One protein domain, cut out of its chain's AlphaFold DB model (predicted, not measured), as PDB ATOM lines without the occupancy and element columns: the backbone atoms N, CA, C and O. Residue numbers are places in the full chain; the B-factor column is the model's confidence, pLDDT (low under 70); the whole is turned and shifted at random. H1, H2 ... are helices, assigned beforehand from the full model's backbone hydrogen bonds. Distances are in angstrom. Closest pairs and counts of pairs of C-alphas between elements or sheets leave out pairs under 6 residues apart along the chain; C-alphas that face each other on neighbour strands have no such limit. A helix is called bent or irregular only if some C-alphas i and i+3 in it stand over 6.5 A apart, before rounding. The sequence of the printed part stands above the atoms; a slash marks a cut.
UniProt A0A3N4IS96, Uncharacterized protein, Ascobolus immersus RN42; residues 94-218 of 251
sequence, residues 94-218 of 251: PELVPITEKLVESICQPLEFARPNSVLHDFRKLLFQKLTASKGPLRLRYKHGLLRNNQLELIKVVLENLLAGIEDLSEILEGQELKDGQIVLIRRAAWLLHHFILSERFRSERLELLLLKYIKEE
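What this domain is: This is residues 94 to 218 of the 251 residues of an uncharacterized protein of Ascobolus immersus RN42 (UniProt A0A3N4IS96). Four helices, H1, H2, H4 and H5, make an up-and-down bundle, each running against the one before, loosely closed between H1 and H2. Short H3 follows at the end of H2, and H6 packs on H4 residues 150 to 154. The printed part has 125 residues, six named helices and no named strand: all helix, compact, radius of gyration of the C-alphas 15.3 A, spans 44 by 38 by 23 A.

Where its parts are: H1, residues 94 to 108, begins at C-alpha 94 (-37.605, 50.956, 2.120) and is irregular: C-alphas 95 and 98 are 7.3 A apart. H2 is residues 118 to 131, H3 137 to 143, H4 149 to 172, 34.7 A long. H5, 180 to 197, 24.3 A, is only just irregular: C-alphas 194 and 197 are 6.6 A apart. H6, 205 to 216, ends at C-alpha 216 (-30.912, 44.480, -19.471).

How they stand to each other: H4 and H5, a hairpin, touch at a shallow tilt of 4 degrees; closest C-alphas, Ile 166 and Gln 182, 6.0 A. Every O i to N i+4 pair is within hydrogen-bond range except in H1, 9 of 11, and H5, 13 of 14.

The domain as a whole: The printed part has no cut and no long link. Residues 108 to 124 and 173 to 179 are among those under pLDDT 70.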
ATOM      1  N   PRO A  94     -36.321  50.473   2.639       83.50
ATOM      2  CA  PRO A  94     -37.605  50.956   2.120       83.50
ATOM      3  C   PRO A  94     -37.861  50.575   0.659       83.50
ATOM      4  O   PRO A  94     -38.955  50.159   0.295       83.50
ATOM      5  N   GLU A  95     -36.821  50.619  -0.166       87.69
ATOM      6  CA  GLU A  95     -36.862  50.301  -1.588       87.69
ATOM      7  C   GLU A  95     -37.174  48.824  -1.890       87.69
ATOM      8  O   GLU A  95     -37.534  48.508  -3.021       87.69
ATOM      9  N   LEU A  96     -37.020  47.921  -0.916       86.31
ATOM     10  CA  LEU A  96     -37.329  46.491  -1.035       86.31
ATOM     11  C   LEU A  96     -38.679  46.113  -0.412       86.31
ATOM     12  O   LEU A  96     -39.119  44.976  -0.584       86.31
ATOM     13  N   VAL A  97     -39.331  47.025   0.316       83.25
ATOM     14  CA  VAL A  97     -40.593  46.742   1.019       83.25
ATOM     15  C   VAL A  97     -41.697  46.298   0.050       83.25
ATOM     16  O   VAL A  97     -42.173  45.177   0.229       83.25
ATOM     17  N   PRO A  98     -42.023  47.045  -1.029       85.19
ATOM     18  CA  PRO A  98     -43.176  46.711  -1.871       85.19
ATOM     19  C   PRO A  98     -43.062  45.334  -2.522       85.19
ATOM     20  O   PRO A  98     -44.042  44.613  -2.681       85.19
ATOM     21  N   ILE A  99     -41.845  44.947  -2.909       87.75
ATOM     22  CA  ILE A  99     -41.628  43.652  -3.535       87.75
ATOM     23  C   ILE A  99     -41.612  42.507  -2.532       87.75
ATOM     24  O   ILE A  99     -42.135  41.436  -2.820       87.75
ATOM     25  N   THR A 100     -41.043  42.728  -1.348       82.75
ATOM     26  CA  THR A 100     -41.042  41.715  -0.290       82.75
ATOM     27  C   THR A 100     -42.472  41.424   0.158       82.75
ATOM     28  O   THR A 100     -42.810  40.263   0.355       82.75
ATOM     29  N   GLU A 101     -43.319  42.451   0.257       80.38
ATOM     30  CA  GLU A 101     -44.749  42.313   0.547       80.38
ATOM     31  C   GLU A 101     -45.454  41.430  -0.478       80.38
ATOM     32  O   GLU A 101     -46.013  40.403  -0.097       80.38
ATOM     33  N   LYS A 102     -45.353  41.767  -1.771       84.75
ATOM     34  CA  LYS A 102     -45.951  40.965  -2.850       84.75
ATOM     35  C   LYS A 102     -45.452  39.528  -2.843       84.75
ATOM     36  O   LYS A 102     -46.228  38.598  -2.988       84.75
ATOM     37  N   LEU A 103     -44.152  39.332  -2.640       83.88
ATOM     38  CA  LEU A 103     -43.549  38.005  -2.635       83.88
ATOM     39  C   LEU A 103     -44.058  37.160  -1.469       83.88
ATOM     40  O   LEU A 103     -44.328  35.976  -1.635       83.88
ATOM     41  N   VAL A 104     -44.219  37.771  -0.297       77.69
ATOM     42  CA  VAL A 104     -44.810  37.101   0.859       77.69
ATOM     43  C   VAL A 104     -46.287  36.833   0.629       77.69
ATOM     44  O   VAL A 104     -46.728  35.735   0.938       77.69
ATOM     45  N   GLU A 105     -47.035  37.772   0.054       77.88
ATOM     46  CA  GLU A 105     -48.431  37.558  -0.317       77.88
ATOM     47  C   GLU A 105     -48.565  36.379  -1.282       77.88
ATOM     48  O   GLU A 105     -49.270  35.435  -0.953       77.88
ATOM     49  N   SER A 106     -47.824  36.356  -2.392       80.88
ATOM     50  CA  SER A 106     -47.865  35.279  -3.392       80.88
ATOM     51  C   SER A 106     -47.437  33.923  -2.827       80.88
ATOM     52  O   SER A 106     -47.999  32.892  -3.180       80.88
ATOM     53  N   ILE A 107     -46.469  33.904  -1.910       74.69
ATOM     54  CA  ILE A 107     -46.005  32.677  -1.251       74.69
ATOM     55  C   ILE A 107     -46.970  32.197  -0.159       74.69
ATOM     56  O   ILE A 107     -47.088  30.995   0.085       74.69
ATOM     57  N   CYS A 108     -47.601  33.129   0.554       67.94
ATOM     58  CA  CYS A 108     -48.465  32.867   1.703       67.94
ATOM     59  C   CYS A 108     -49.957  32.954   1.374       67.94
ATOM     60  O   CYS A 108     -50.767  32.827   2.300       67.94
ATOM     61  N   GLN A 109     -50.336  33.137   0.101       63.09
ATOM     62  CA  GLN A 109     -51.709  32.925  -0.345       63.09
ATOM     63  C   GLN A 109     -52.177  31.586   0.215       63.09
ATOM     64  O   GLN A 109     -51.366  30.662   0.318       63.09
ATOM     65  N   PRO A 110     -53.436  31.506   0.678       49.84
ATOM     66  CA  PRO A 110     -53.858  30.460   1.581       49.84
ATOM     67  C   PRO A 110     -53.625  29.118   0.906       49.84
ATOM     68  O   PRO A 110     -54.405  28.693   0.061       49.84
ATOM     69  N   LEU A 111     -52.541  28.456   1.309       46.97
ATOM     70  CA  LEU A 111     -52.404  27.024   1.207       46.97
ATOM     71  C   LEU A 111     -53.594  26.524   2.018       46.97
ATOM     72  O   LEU A 111     -53.528  26.446   3.242       46.97
ATOM     73  N   GLU A 112     -54.723  26.272   1.352       43.34
ATOM     74  CA  GLU A 112     -55.969  25.799   1.969       43.34
ATOM     75  C   GLU A 112     -55.782  24.451   2.690       43.34
ATOM     76  O   GLU A 112     -56.697  23.927   3.318       43.34
ATOM     77  N   PHE A 113     -54.561  23.917   2.686       43.41
ATOM     78  CA  PHE A 113     -54.157  22.696   3.334       43.41
ATOM     79  C   PHE A 113     -53.037  23.000   4.331       43.41
ATOM     80  O   PHE A 113     -51.935  23.406   3.962       43.41
ATOM     81  N   ALA A 114     -53.352  22.782   5.607       42.75
ATOM     82  CA  ALA A 114     -52.536  22.924   6.810       42.75
ATOM     83  C   ALA A 114     -51.269  22.038   6.841       42.75
ATOM     84  O   ALA A 114     -51.024  21.304   7.798       42.75
ATOM     85  N   ARG A 115     -50.447  22.060   5.787       46.12
ATOM     86  CA  ARG A 115     -49.158  21.369   5.767       46.12
ATOM     87  C   ARG A 115     -48.027  22.338   6.101       46.12
ATOM     88  O   ARG A 115     -47.954  23.414   5.498       46.12
ATOM     89  N   PRO A 116     -47.114  21.967   7.018       53.41
ATOM     90  CA  PRO A 116     -45.882  22.704   7.247       53.41
ATOM     91  C   PRO A 116     -45.020  22.612   5.987       53.41
ATOM     92  O   PRO A 116     -44.388  21.590   5.721       53.41
ATOM     93  N   ASN A 117     -44.987  23.680   5.193       61.56
ATOM     94  CA  ASN A 117     -44.046  23.760   4.089       61.56
ATOM     95  C   ASN A 117     -42.697  24.227   4.648       61.56
ATOM     96  O   ASN A 117     -42.432  25.426   4.762       61.56
ATOM     97  N   SER A 118     -41.854  23.269   5.041       66.12
ATOM     98  CA  SER A 118     -40.508  23.536   5.561       66.12
ATOM     99  C   SER A 118     -39.677  24.391   4.605       66.12
ATOM    100  O   SER A 118     -38.905  25.221   5.065       66.12
ATOM    101  N   VAL A 119     -39.897  24.286   3.288       60.97
ATOM    102  CA  VAL A 119     -39.221  25.127   2.291       60.97
ATOM    103  C   VAL A 119     -39.658  26.580   2.403       60.97
ATOM    104  O   VAL A 119     -38.806  27.460   2.356       60.97
ATOM    105  N   LEU A 120     -40.956  26.850   2.570       65.12
ATOM    106  CA  LEU A 120     -41.413  28.217   2.811       65.12
ATOM    107  C   LEU A 120     -40.902  28.757   4.128       65.12
ATOM    108  O   LEU A 120     -40.509  29.916   4.190       65.12
ATOM    109  N   HIS A 121     -40.889  27.928   5.168       68.69
ATOM    110  CA  HIS A 121     -40.336  28.324   6.451       68.69
ATOM    111  C   HIS A 121     -38.845  28.662   6.327       68.69
ATOM    112  O   HIS A 121     -38.426  29.720   6.788       68.69
ATOM    113  N   ASP A 122     -38.062  27.834   5.634       68.00
ATOM    114  CA  ASP A 122     -36.637  28.054   5.391       68.00
ATOM    115  C   ASP A 122     -36.392  29.275   4.503       68.00
ATOM    116  O   ASP A 122     -35.527  30.093   4.806       68.00
ATOM    117  N   PHE A 123     -37.169  29.437   3.430       69.56
ATOM    118  CA  PHE A 123     -37.069  30.580   2.531       69.56
ATOM    119  C   PHE A 123     -37.431  31.875   3.249       69.56
ATOM    120  O   PHE A 123     -36.668  32.832   3.201       69.56
ATOM    121  N   ARG A 124     -38.552  31.888   3.976       69.94
ATOM    122  CA  ARG A 124     -38.969  33.005   4.821       69.94
ATOM    123  C   ARG A 124     -37.879  33.318   5.835       69.94
ATOM    124  O   ARG A 124     -37.419  34.450   5.902       69.94
ATOM    125  N   LYS A 125     -37.390  32.323   6.569       70.62
ATOM    126  CA  LYS A 125     -36.305  32.504   7.535       70.62
ATOM    127  C   LYS A 125     -35.058  33.088   6.875       70.62
ATOM    128  O   LYS A 125     -34.503  34.037   7.410       70.62
ATOM    129  N   LEU A 126     -34.641  32.592   5.712       68.38
ATOM    130  CA  LEU A 126     -33.470  33.086   4.982       68.38
ATOM    131  C   LEU A 126     -33.666  34.514   4.460       68.38
ATOM    132  O   LEU A 126     -32.805  35.366   4.684       68.38
ATOM    133  N   LEU A 127     -34.790  34.777   3.794       71.00
ATOM    134  CA  LEU A 127     -35.126  36.071   3.214       71.00
ATOM    135  C   LEU A 127     -35.243  37.122   4.318       71.00
ATOM    136  O   LEU A 127     -34.545  38.134   4.280       71.00
ATOM    137  N   PHE A 128     -36.036  36.846   5.355       69.56
ATOM    138  CA  PHE A 128     -36.225  37.774   6.462       69.56
ATOM    139  C   PHE A 128     -34.947  37.938   7.288       69.56
ATOM    140  O   PHE A 128     -34.503  39.061   7.505       69.56
ATOM    141  N   GLN A 129     -34.245  36.863   7.661       70.94
ATOM    142  CA  GLN A 129     -32.994  37.023   8.415       70.94
ATOM    143  C   GLN A 129     -31.915  37.800   7.656       70.94
ATOM    144  O   GLN A 129     -31.029  38.361   8.291       70.94
ATOM    145  N   LYS A 130     -31.919  37.843   6.322       69.88
ATOM    146  CA  LYS A 130     -30.863  38.545   5.573       69.88
ATOM    147  C   LYS A 130     -31.282  39.929   5.099       69.88
ATOM    148  O   LYS A 130     -30.439  40.827   5.104       69.88
ATOM    149  N   LEU A 131     -32.550  40.112   4.737       70.12
ATOM    150  CA  LEU A 131     -33.081  41.407   4.312       70.12
ATOM    151  C   LEU A 131     -33.529  42.278   5.490       70.12
ATOM    152  O   LEU A 131     -33.424  43.498   5.394       70.12
ATOM    153  N   THR A 132     -33.995  41.677   6.593       66.19
ATOM    154  CA  THR A 132     -34.614  42.413   7.712       66.19
ATOM    155  C   THR A 132     -33.844  42.327   9.022       66.19
ATOM    156  O   THR A 132     -34.034  43.184   9.890       66.19
ATOM    157  N   ALA A 133     -32.942  41.349   9.206       64.31
ATOM    158  CA  ALA A 133     -32.212  41.279  10.468       64.31
ATOM    159  C   ALA A 133     -31.366  42.537  10.671       64.31
ATOM    160  O   ALA A 133     -30.491  42.884   9.875       64.31
ATOM    161  N   SER A 134     -31.577  43.168  11.823       60.53
ATOM    162  CA  SER A 134     -30.909  44.404  12.233       60.53
ATOM    163  C   SER A 134     -29.377  44.321  12.228       60.53
ATOM    164  O   SER A 134     -28.720  45.358  12.149       60.53
ATOM    165  N   LYS A 135     -28.821  43.102  12.293       71.31
ATOM    166  CA  LYS A 135     -27.380  42.797  12.290       71.31
ATOM    167  C   LYS A 135     -26.883  42.131  10.997       71.31
ATOM    168  O   LYS A 135     -25.728  41.721  10.939       71.31
ATOM    169  N   GLY A 136     -27.727  41.987   9.973       77.38
ATOM    170  CA  GLY A 136     -27.317  41.418   8.688       77.38
ATOM    171  C   GLY A 136     -26.322  42.331   7.949       77.38
ATOM    172  O   GLY A 136     -26.464  43.555   8.030       77.38
ATOM    173  N   PRO A 137     -25.350  41.787   7.185       81.81
ATOM    174  CA  PRO A 137     -24.364  42.593   6.457       81.81
ATOM    175  C   PRO A 137     -24.994  43.638   5.531       81.81
ATOM    176  O   PRO A 137     -24.500  44.760   5.439       81.81
ATOM    177  N   LEU A 138     -26.114  43.299   4.885       84.31
ATOM    178  CA  LEU A 138     -26.859  44.211   4.019       84.31
ATOM    179  C   LEU A 138     -27.421  45.410   4.799       84.31
ATOM    180  O   LEU A 138     -27.230  46.557   4.396       84.31
ATOM    181  N   ARG A 139     -28.063  45.159   5.948       83.12
ATOM    182  CA  ARG A 139     -28.640  46.216   6.788       83.12
ATOM    183  C   ARG A 139     -27.564  47.107   7.394       83.12
ATOM    184  O   ARG A 139     -27.745  48.320   7.431       83.12
ATOM    185  N   LEU A 140     -26.447  46.524   7.832       84.88
ATOM    186  CA  LEU A 140     -25.296  47.288   8.313       84.88
ATOM    187  C   LEU A 140     -24.755  48.201   7.209       84.88
ATOM    188  O   LEU A 140     -24.569  49.390   7.448       84.88
ATOM    189  N   ARG A 141     -24.586  47.688   5.981       88.31
ATOM    190  CA  ARG A 141     -24.178  48.520   4.841       88.31
ATOM    191  C   ARG A 141     -25.159  49.661   4.599       88.31
ATOM    192  O   ARG A 141     -24.717  50.796   4.483       88.31
ATOM    193  N   TYR A 142     -26.462  49.388   4.581       88.50
ATOM    194  CA  TYR A 142     -27.472  50.428   4.383       88.50
ATOM    195  C   TYR A 142     -27.414  51.504   5.476       88.50
ATOM    196  O   TYR A 142     -27.293  52.684   5.167       88.50
ATOM    197  N   LYS A 143     -27.394  51.101   6.755       86.50
ATOM    198  CA  LYS A 143     -27.308  52.026   7.901       86.50
ATOM    199  C   LYS A 143     -26.053  52.896   7.885       86.50
ATOM    200  O   LYS A 143     -26.095  54.019   8.374       86.50
ATOM    201  N   HIS A 144     -24.951  52.383   7.347       90.12
ATOM    202  CA  HIS A 144     -23.690  53.114   7.233       90.12
ATOM    203  C   HIS A 144     -23.515  53.832   5.884       90.12
ATOM    204  O   HIS A 144     -22.436  54.358   5.630       90.12
ATOM    205  N   GLY A 145     -24.525  53.841   5.004       89.94
ATOM    206  CA  GLY A 145     -24.415  54.449   3.671       89.94
ATOM    207  C   GLY A 145     -23.429  53.734   2.735       89.94
ATOM    208  O   GLY A 145     -22.960  54.314   1.764       89.94
ATOM    209  N   LEU A 146     -23.091  52.477   3.029       90.94
ATOM    210  CA  LEU A 146     -22.179  51.629   2.253       90.94
ATOM    211  C   LEU A 146     -22.912  50.700   1.273       90.94
ATOM    212  O   LEU A 146     -22.267  49.929   0.558       90.94
ATOM    213  N   LEU A 147     -24.250  50.701   1.268       92.06
ATOM    214  CA  LEU A 147     -25.023  49.934   0.297       92.06
ATOM    215  C   LEU A 147     -25.105  50.711  -1.018       92.06
ATOM    216  O   LEU A 147     -25.691  51.787  -1.070       92.06
ATOM    217  N   ARG A 148     -24.525  50.153  -2.082       94.75
ATOM    218  CA  ARG A 148     -24.562  50.758  -3.418       94.75
ATOM    219  C   ARG A 148     -25.917  50.545  -4.085       94.75
ATOM    220  O   ARG A 148     -26.500  49.467  -3.974       94.75
ATOM    221  N   ASN A 149     -26.334  51.524  -4.885       95.88
ATOM    222  CA  ASN A 149     -27.569  51.458  -5.670       95.88
ATOM    223  C   ASN A 149     -27.593  50.250  -6.618       95.88
ATOM    224  O   ASN A 149     -28.614  49.585  -6.724       95.88
ATOM    225  N   ASN A 150     -26.460  49.903  -7.239       96.62
ATOM    226  CA  ASN A 150     -26.386  48.747  -8.140       96.62
ATOM    227  C   ASN A 150     -26.605  47.414  -7.405       96.62
ATOM    228  O   ASN A 150     -27.264  46.520  -7.928       96.62
ATOM    229  N   GLN A 151     -26.087  47.278  -6.178       94.94
ATOM    230  CA  GLN A 151     -26.325  46.090  -5.357       94.94
ATOM    231  C   GLN A 151     -27.804  45.985  -4.964       94.94
ATOM    232  O   GLN A 151     -28.376  44.899  -5.019       94.94
ATOM    233  N   LEU A 152     -28.426  47.109  -4.597       94.69
ATOM    234  CA  LEU A 152     -29.855  47.180  -4.291       94.69
ATOM    235  C   LEU A 152     -30.716  46.808  -5.507       94.69
ATOM    236  O   LEU A 152     -31.654  46.028  -5.376       94.69
ATOM    237  N   GLU A 153     -30.356  47.310  -6.685       96.31
ATOM    238  CA  GLU A 153     -31.032  47.000  -7.945       96.31
ATOM    239  C   GLU A 153     -30.919  45.513  -8.306       96.31
ATOM    240  O   GLU A 153     -31.911  44.891  -8.669       96.31
ATOM    241  N   LEU A 154     -29.746  44.895  -8.126       96.31
ATOM    242  CA  LEU A 154     -29.586  43.449  -8.328       96.31
ATOM    243  C   LEU A 154     -30.483  42.631  -7.395       96.31
ATOM    244  O   LEU A 154     -31.044  41.622  -7.816       96.31
ATOM    245  N   ILE A 155     -30.631  43.057  -6.135       94.38
ATOM    246  CA  ILE A 155     -31.544  42.400  -5.190       94.38
ATOM    247  C   ILE A 155     -32.982  42.511  -5.699       94.38
ATOM    248  O   ILE A 155     -33.676  41.497  -5.726       94.38
ATOM    249  N   LYS A 156     -33.413  43.701  -6.142       94.94
ATOM    250  CA  LYS A 156     -34.752  43.900  -6.716       94.94
ATOM    251  C   LYS A 156     -34.994  42.977  -7.897       94.94
ATOM    252  O   LYS A 156     -35.938  42.208  -7.843       94.94
ATOM    253  N   VAL A 157     -34.089  42.954  -8.877       95.81
ATOM    254  CA  VAL A 157     -34.215  42.090 -10.058       95.81
ATOM    255  C   VAL A 157     -34.394  40.619  -9.669       95.81
ATOM    256  O   VAL A 157     -35.208  39.916 -10.264       95.81
ATOM    257  N   VAL A 158     -33.651  40.119  -8.676       94.19
ATOM    258  CA  VAL A 158     -33.806  38.721  -8.238       94.19
ATOM    259  C   VAL A 158     -35.163  38.478  -7.587       94.19
ATOM    260  O   VAL A 158     -35.779  37.447  -7.847       94.19
ATOM    261  N   LEU A 159     -35.638  39.409  -6.760       93.12
ATOM    262  CA  LEU A 159     -36.952  39.303  -6.130       93.12
ATOM    263  C   LEU A 159     -38.092  39.455  -7.155       93.12
ATOM    264  O   LEU A 159     -39.076  38.734  -7.048       93.12
ATOM    265  N   GLU A 160     -37.946  40.318  -8.167       94.94
ATOM    266  CA  GLU A 160     -38.930  40.536  -9.246       94.94
ATOM    267  C   GLU A 160     -39.068  39.289 -10.105       94.94
ATOM    268  O   GLU A 160     -40.175  38.808 -10.322       94.94
ATOM    269  N   ASN A 161     -37.942  38.699 -10.508       93.81
ATOM    270  CA  ASN A 161     -37.949  37.447 -11.258       93.81
ATOM    271  C   ASN A 161     -38.486  36.273 -10.434       93.81
ATOM    272  O   ASN A 161     -39.136  35.384 -10.983       93.81
ATOM    273  N   LEU A 162     -38.212  36.242  -9.124       92.00
ATOM    274  CA  LEU A 162     -38.790  35.224  -8.253       92.00
ATOM    275  C   LEU A 162     -40.311  35.387  -8.155       92.00
ATOM    276  O   LEU A 162     -41.015  34.389  -8.266       92.00
ATOM    277  N   LEU A 163     -40.801  36.613  -7.957       91.75
ATOM    278  CA  LEU A 163     -42.232  36.906  -7.898       91.75
ATOM    279  C   LEU A 163     -42.928  36.487  -9.195       91.75
ATOM    280  O   LEU A 163     -43.843  35.673  -9.136       91.75
ATOM    281  N   ALA A 164     -42.429  36.954 -10.342       93.00
ATOM    282  CA  ALA A 164     -42.976  36.611 -11.651       93.00
ATOM    283  C   ALA A 164     -42.991  35.091 -11.876       93.00
ATOM    284  O   ALA A 164     -44.010  34.525 -12.242       93.00
ATOM    285  N   GLY A 165     -41.900  34.390 -11.545       91.19
ATOM    286  CA  GLY A 165     -41.857  32.932 -11.676       91.19
ATOM    287  C   GLY A 165     -42.815  32.189 -10.734       91.19
ATOM    288  O   GLY A 165     -43.267  31.092 -11.058       91.19
ATOM    289  N   ILE A 166     -43.131  32.751  -9.564       87.62
ATOM    290  CA  ILE A 166     -44.154  32.200  -8.664       87.62
ATOM    291  C   ILE A 166     -45.554  32.451  -9.225       87.62
ATOM    292  O   ILE A 166     -46.378  31.538  -9.153       87.62
ATOM    293  N   GLU A 167     -45.814  33.637  -9.775       88.44
ATOM    294  CA  GLU A 167     -47.087  34.014 -10.403       88.44
ATOM    295  C   GLU A 167     -47.360  33.143 -11.637       88.44
ATOM    296  O   GLU A 167     -48.381  32.458 -11.667       88.44
ATOM    297  N   ASP A 168     -46.395  33.022 -12.555       88.12
ATOM    298  CA  ASP A 168     -46.478  32.171 -13.751       88.12
ATOM    299  C   ASP A 168     -46.811  30.713 -13.395       88.12
ATOM    300  O   ASP A 168     -47.654  30.063 -14.016       88.12
ATOM    301  N   LEU A 169     -46.148  30.168 -12.369       84.12
ATOM    302  CA  LEU A 169     -46.423  28.807 -11.914       84.12
ATOM    303  C   LEU A 169     -47.783  28.699 -11.219       84.12
ATOM    304  O   LEU A 169     -48.421  27.657 -11.325       84.12
ATOM    305  N   SER A 170     -48.235  29.740 -10.526       82.00
ATOM    306  CA  SER A 170     -49.551  29.746  -9.878       82.00
ATOM    307  C   SER A 170     -50.686  29.758 -10.903       82.00
ATOM    308  O   SER A 170     -51.663  29.036 -10.719       82.00
ATOM    309  N   GLU A 171     -50.543  30.495 -12.009       80.19
ATOM    310  CA  GLU A 171     -51.542  30.548 -13.087       80.19
ATOM    311  C   GLU A 171     -51.712  29.204 -13.807       80.19
ATOM    312  O   GLU A 171     -52.827  28.798 -14.128       80.19
ATOM    313  N   ILE A 172     -50.617  28.472 -14.028       75.50
ATOM    314  CA  ILE A 172     -50.647  27.167 -14.714       75.50
ATOM    315  C   ILE A 172     -51.308  26.086 -13.838       75.50
ATOM    316  O   ILE A 172     -51.740  25.038 -14.324       75.50
ATOM    317  N   LEU A 173     -51.345  26.295 -12.525       63.59
ATOM    318  CA  LEU A 173     -51.578  25.246 -11.548       63.59
ATOM    319  C   LEU A 173     -52.755  25.627 -10.646       63.59
ATOM    320  O   LEU A 173     -52.573  25.856  -9.454       63.59
ATOM    321  N   GLU A 174     -53.966  25.641 -11.209       66.00
ATOM    322  CA  GLU A 174     -55.207  25.873 -10.460       66.00
ATOM    323  C   GLU A 174     -55.309  24.930  -9.236       66.00
ATOM    324  O   GLU A 174     -55.573  23.733  -9.353       66.00
ATOM    325  N   GLY A 175     -55.093  25.482  -8.036       55.94
ATOM    326  CA  GLY A 175     -55.623  24.936  -6.783       55.94
ATOM    327  C   GLY A 175     -54.845  23.823  -6.069       55.94
ATOM    328  O   GLY A 175     -55.474  23.038  -5.361       55.94
ATOM    329  N   GLN A 176     -53.514  23.721  -6.180       53.84
ATOM    330  CA  GLN A 176     -52.745  22.742  -5.385       53.84
ATOM    331  C   GLN A 176     -51.439  23.288  -4.795       53.84
ATOM    332  O   GLN A 176     -50.993  24.370  -5.158       53.84
ATOM    333  N   GLU A 177     -50.882  22.511  -3.853       57.91
ATOM    334  CA  GLU A 177     -49.629  22.712  -3.109       57.91
ATOM    335  C   GLU A 177     -48.524  23.409  -3.916       57.91
ATOM    336  O   GLU A 177     -48.436  23.235  -5.130       57.91
ATOM    337  N   LEU A 178     -47.619  24.110  -3.217       60.03
ATOM    338  CA  LEU A 178     -46.370  24.582  -3.817       60.03
ATOM    339  C   LEU A 178     -45.682  23.429  -4.532       60.03
ATOM    340  O   LEU A 178     -45.143  22.524  -3.890       60.03
ATOM    341  N   LYS A 179     -45.716  23.462  -5.861       67.81
ATOM    342  CA  LYS A 179     -45.165  22.371  -6.657       67.81
ATOM    343  C   LYS A 179     -43.648  22.445  -6.613       67.81
ATOM    344  O   LYS A 179     -43.063  23.498  -6.338       67.81
ATOM    345  N   ASP A 180     -43.005  21.332  -6.948       75.44
ATOM    346  CA  ASP A 180     -41.545  21.221  -6.985       75.44
ATOM    347  C   ASP A 180     -40.890  22.389  -7.744       75.44
ATOM    348  O   ASP A 180     -39.850  22.893  -7.327       75.44
ATOM    349  N   GLY A 181     -41.546  22.898  -8.795       78.88
ATOM    350  CA  GLY A 181     -41.110  24.084  -9.534       78.88
ATOM    351  C   GLY A 181     -40.973  25.346  -8.674       78.88
ATOM    352  O   GLY A 181     -39.916  25.977  -8.687       78.88
ATOM    353  N   GLN A 182     -41.989  25.696  -7.881       80.69
ATOM    354  CA  GLN A 182     -41.962  26.895  -7.032       80.69
ATOM    355  C   GLN A 182     -40.924  26.744  -5.911       80.69
ATOM    356  O   GLN A 182     -40.134  27.654  -5.665       80.69
ATOM    357  N   ILE A 183     -40.841  25.561  -5.292       78.88
ATOM    358  CA  ILE A 183     -39.809  25.232  -4.291       78.88
ATOM    359  C   ILE A 183     -38.401  25.417  -4.868       78.88
ATOM    360  O   ILE A 183     -37.524  26.001  -4.223       78.88
ATOM    361  N   VAL A 184     -38.175  24.938  -6.090       81.69
ATOM    362  CA  VAL A 184     -36.896  25.076  -6.787       81.69
ATOM    363  C   VAL A 184     -36.588  26.545  -7.082       81.69
ATOM    364  O   VAL A 184     -35.454  26.969  -6.847       81.69
ATOM    365  N   LEU A 185     -37.565  27.341  -7.528       85.75
ATOM    366  CA  LEU A 185     -37.376  28.776  -7.756       85.75
ATOM    367  C   LEU A 185     -36.969  29.514  -6.475       85.75
ATOM    368  O   LEU A 185     -35.952  30.215  -6.487       85.75
ATOM    369  N   ILE A 186     -37.682  29.311  -5.358       83.88
ATOM    370  CA  ILE A 186     -37.359  30.037  -4.117       83.88
ATOM    371  C   ILE A 186     -35.984  29.616  -3.591       83.88
ATOM    372  O   ILE A 186     -35.202  30.463  -3.158       83.88
ATOM    373  N   ARG A 187     -35.630  28.323  -3.682       82.50
ATOM    374  CA  ARG A 187     -34.304  27.826  -3.273       82.50
ATOM    375  C   ARG A 187     -33.185  28.440  -4.109       82.50
ATOM    376  O   ARG A 187     -32.163  28.833  -3.548       82.50
ATOM    377  N   ARG A 188     -33.371  28.562  -5.426       85.88
ATOM    378  CA  ARG A 188     -32.392  29.187  -6.330       85.88
ATOM    379  C   ARG A 188     -32.201  30.666  -6.016       85.88
ATOM    380  O   ARG A 188     -31.064  31.111  -5.877       85.88
ATOM    381  N   ALA A 189     -33.294  31.405  -5.848       89.12
ATOM    382  CA  ALA A 189     -33.243  32.817  -5.490       89.12
ATOM    383  C   ALA A 189     -32.575  33.030  -4.123       89.12
ATOM    384  O   ALA A 189     -31.669  33.853  -4.001       89.12
ATOM    385  N   ALA A 190     -32.945  32.237  -3.110       84.69
ATOM    386  CA  ALA A 190     -32.315  32.292  -1.794       84.69
ATOM    387  C   ALA A 190     -30.818  31.983  -1.857       84.69
ATOM    388  O   ALA A 190     -30.023  32.690  -1.236       84.69
ATOM    389  N   TRP A 191     -30.416  30.966  -2.623       86.50
ATOM    390  CA  TRP A 191     -29.008  30.626  -2.790       86.50
ATOM    391  C   TRP A 191     -28.232  31.758  -3.471       86.50
ATOM    392  O   TRP A 191     -27.193  32.174  -2.958       86.50
ATOM    393  N   LEU A 192     -28.756  32.310  -4.572       90.44
ATOM    394  CA  LEU A 192     -28.138  33.417  -5.308       90.44
ATOM    395  C   LEU A 192     -27.979  34.662  -4.426       90.44
ATOM    396  O   LEU A 192     -26.905  35.268  -4.381       90.44
ATOM    397  N   LEU A 193     -29.028  35.022  -3.682       89.50
ATOM    398  CA  LEU A 193     -28.972  36.125  -2.730       89.50
ATOM    399  C   LEU A 193     -27.929  35.842  -1.647       89.50
ATOM    400  O   LEU A 193     -27.060  36.673  -1.411       89.50
ATOM    401  N   HIS A 194     -27.968  34.671  -1.014       84.19
ATOM    402  CA  HIS A 194     -27.125  34.369   0.140       84.19
ATOM    403  C   HIS A 194     -25.640  34.215  -0.209       84.19
ATOM    404  O   HIS A 194     -24.778  34.800   0.449       84.19
ATOM    405  N   HIS A 195     -25.335  33.412  -1.224       86.69
ATOM    406  CA  HIS A 195     -23.966  33.008  -1.530       86.69
ATOM    407  C   HIS A 195     -23.250  33.983  -2.458       86.69
ATOM    408  O   HIS A 195     -22.018  34.022  -2.453       86.69
ATOM    409  N   PHE A 196     -23.997  34.799  -3.204       91.94
ATOM    410  CA  PHE A 196     -23.422  35.717  -4.174       91.94
ATOM    411  C   PHE A 196     -23.764  37.177  -3.873       91.94
ATOM    412  O   PHE A 196     -22.901  37.901  -3.383       91.94
ATOM    413  N   ILE A 197     -25.006  37.614  -4.091       92.69
ATOM    414  CA  ILE A 197     -25.349  39.051  -4.100       92.69
ATOM    415  C   ILE A 197     -25.174  39.702  -2.722       92.69
ATOM    416  O   ILE A 197     -24.649  40.810  -2.623       92.69
ATOM    417  N   LEU A 198     -25.581  39.024  -1.650       88.81
ATOM    418  CA  LEU A 198     -25.474  39.505  -0.267       88.81
ATOM    419  C   LEU A 198     -24.176  39.062   0.419       88.81
ATOM    420  O   LEU A 198     -23.989  39.318   1.612       88.81
ATOM    421  N   SER A 199     -23.276  38.404  -0.313       88.62
ATOM    422  CA  SER A 199     -22.008  37.934   0.231       88.62
ATOM    423  C   SER A 199     -21.134  39.103   0.677       88.62
ATOM    424  O   SER A 199     -20.999  40.131   0.004       88.62
ATOM    425  N   GLU A 200     -20.445  38.934   1.804       88.00
ATOM    426  CA  GLU A 200     -19.470  39.920   2.267       88.00
ATOM    427  C   GLU A 200     -18.296  40.097   1.301       88.00
ATOM    428  O   GLU A 200     -17.679  41.166   1.288       88.00
ATOM    429  N   ARG A 201     -18.024  39.072   0.483       89.94
ATOM    430  CA  ARG A 201     -16.973  39.055  -0.541       89.94
ATOM    431  C   ARG A 201     -17.391  39.755  -1.834       89.94
ATOM    432  O   ARG A 201     -16.530  40.210  -2.582       89.94
ATOM    433  N   PHE A 202     -18.691  39.891  -2.088       91.31
ATOM    434  CA  PHE A 202     -19.193  40.602  -3.257       91.31
ATOM    435  C   PHE A 202     -19.173  42.115  -2.991       91.31
ATOM    436  O   PHE A 202     -20.072  42.687  -2.367       91.31
ATOM    437  N   ARG A 203     -18.058  42.749  -3.385       87.94
ATOM    438  CA  ARG A 203     -17.779  44.189  -3.203       87.94
ATOM    439  C   ARG A 203     -17.349  44.905  -4.492       87.94
ATOM    440  O   ARG A 203     -16.896  46.048  -4.439       87.94
ATOM    441  N   SER A 204     -17.454  44.248  -5.649       94.69
ATOM    442  CA  SER A 204     -17.002  44.806  -6.929       94.69
ATOM    443  C   SER A 204     -18.126  45.568  -7.628       94.69
ATOM    444  O   SER A 204     -19.012  44.966  -8.224       94.69
ATOM    445  N   GLU A 205     -18.062  46.898  -7.604       95.75
ATOM    446  CA  GLU A 205     -19.022  47.762  -8.308       95.75
ATOM    447  C   GLU A 205     -19.011  47.526  -9.822       95.75
ATOM    448  O   GLU A 205     -20.058  47.489 -10.462       95.75
ATOM    449  N   ARG A 206     -17.822  47.306 -10.401       96.94
ATOM    450  CA  ARG A 206     -17.678  46.992 -11.829       96.94
ATOM    451  C   ARG A 206     -18.434  45.718 -12.200       96.94
ATOM    452  O   ARG A 206     -19.044  45.676 -13.262       96.94
ATOM    453  N   LEU A 207     -18.393  44.704 -11.334       96.94
ATOM    454  CA  LEU A 207     -19.117  43.453 -11.552       96.94
ATOM    455  C   LEU A 207     -20.627  43.643 -11.372       96.94
ATOM    456  O   LEU A 207     -21.390  43.100 -12.158       96.94
ATOM    457  N   GLU A 208     -21.060  44.456 -10.405       96.56
ATOM    458  CA  GLU A 208     -22.480  44.806 -10.243       96.56
ATOM    459  C   GLU A 208     -23.050  45.479 -11.497       96.56
ATOM    460  O   GLU A 208     -24.077  45.051 -12.018       96.56
ATOM    461  N   LEU A 209     -22.352  46.494 -12.019       97.50
ATOM    462  CA  LEU A 209     -22.735  47.183 -13.253       97.50
ATOM    463  C   LEU A 209     -22.752  46.243 -14.456       97.50
ATOM    464  O   LEU A 209     -23.652  46.333 -15.285       97.50
ATOM    465  N   LEU A 210     -21.757  45.360 -14.560       96.38
ATOM    466  CA  LEU A 210     -21.681  44.388 -15.644       96.38
ATOM    467  C   LEU A 210     -22.882  43.433 -15.611       96.38
ATOM    468  O   LEU A 210     -23.516  43.238 -16.640       96.38
ATOM    469  N   LEU A 211     -23.235  42.902 -14.437       96.19
ATOM    470  CA  LEU A 211     -24.406  42.037 -14.268       96.19
ATOM    471  C   LEU A 211     -25.703  42.765 -14.626       96.19
ATOM    472  O   LEU A 211     -26.512  42.224 -15.371       96.19
ATOM    473  N   LEU A 212     -25.888  43.999 -14.150       96.56
ATOM    474  CA  LEU A 212     -27.073  44.796 -14.481       96.56
ATOM    475  C   LEU A 212     -27.182  45.095 -15.978       96.56
ATOM    476  O   LEU A 212     -28.289  45.101 -16.508       96.56
ATOM    477  N   LYS A 213     -26.058  45.338 -16.663       95.50
ATOM    478  CA  LYS A 213     -26.041  45.496 -18.123       95.50
ATOM    479  C   LYS A 213     -26.453  44.204 -18.814       95.50
ATOM    480  O   LYS A 213     -27.404  44.241 -19.579       95.50
ATOM    481  N   TYR A 214     -25.831  43.079 -18.463       93.25
ATOM    482  CA  TYR A 214     -26.179  41.774 -19.030       93.25
ATOM    483  C   TYR A 214     -27.649  41.406 -18.823       93.25
ATOM    484  O   TYR A 214     -28.271  40.863 -19.722       93.25
ATOM    485  N   ILE A 215     -28.222  41.718 -17.659       92.81
ATOM    486  CA  ILE A 215     -29.644  41.481 -17.373       92.81
ATOM    487  C   ILE A 215     -30.556  42.319 -18.286       92.81
ATOM    488  O   ILE A 215     -31.641  41.868 -18.636       92.81
ATOM    489  N   LYS A 216     -30.137  43.539 -18.643       92.12
ATOM    490  CA  LYS A 216     -30.912  44.480 -19.471       92.12
ATOM    491  C   LYS A 216     -30.679  44.315 -20.973       92.12
ATOM    492  O   LYS A 216     -31.418  44.906 -21.753       92.12
ATOM    493  N   GLU A 217     -29.645  43.586 -21.379       93.44
ATOM    494  CA  GLU A 217     -29.370  43.322 -22.788       93.44
ATOM    495  C   GLU A 217     -30.507  42.487 -23.393       93.44
ATOM    496  O   GLU A 217     -30.851  41.411 -22.900       93.44
ATOM    497  N   GLU A 218     -31.114  42.994 -24.471       86.44
ATOM    498  CA  GLU A 218     -32.109  42.237 -25.225       86.44
ATOM    499  C   GLU A 218     -31.467  40.967 -25.793       86.44
ATOM    500  O   GLU A 218     -30.404  41.008 -26.413       86.44
TER     501      GLU A 218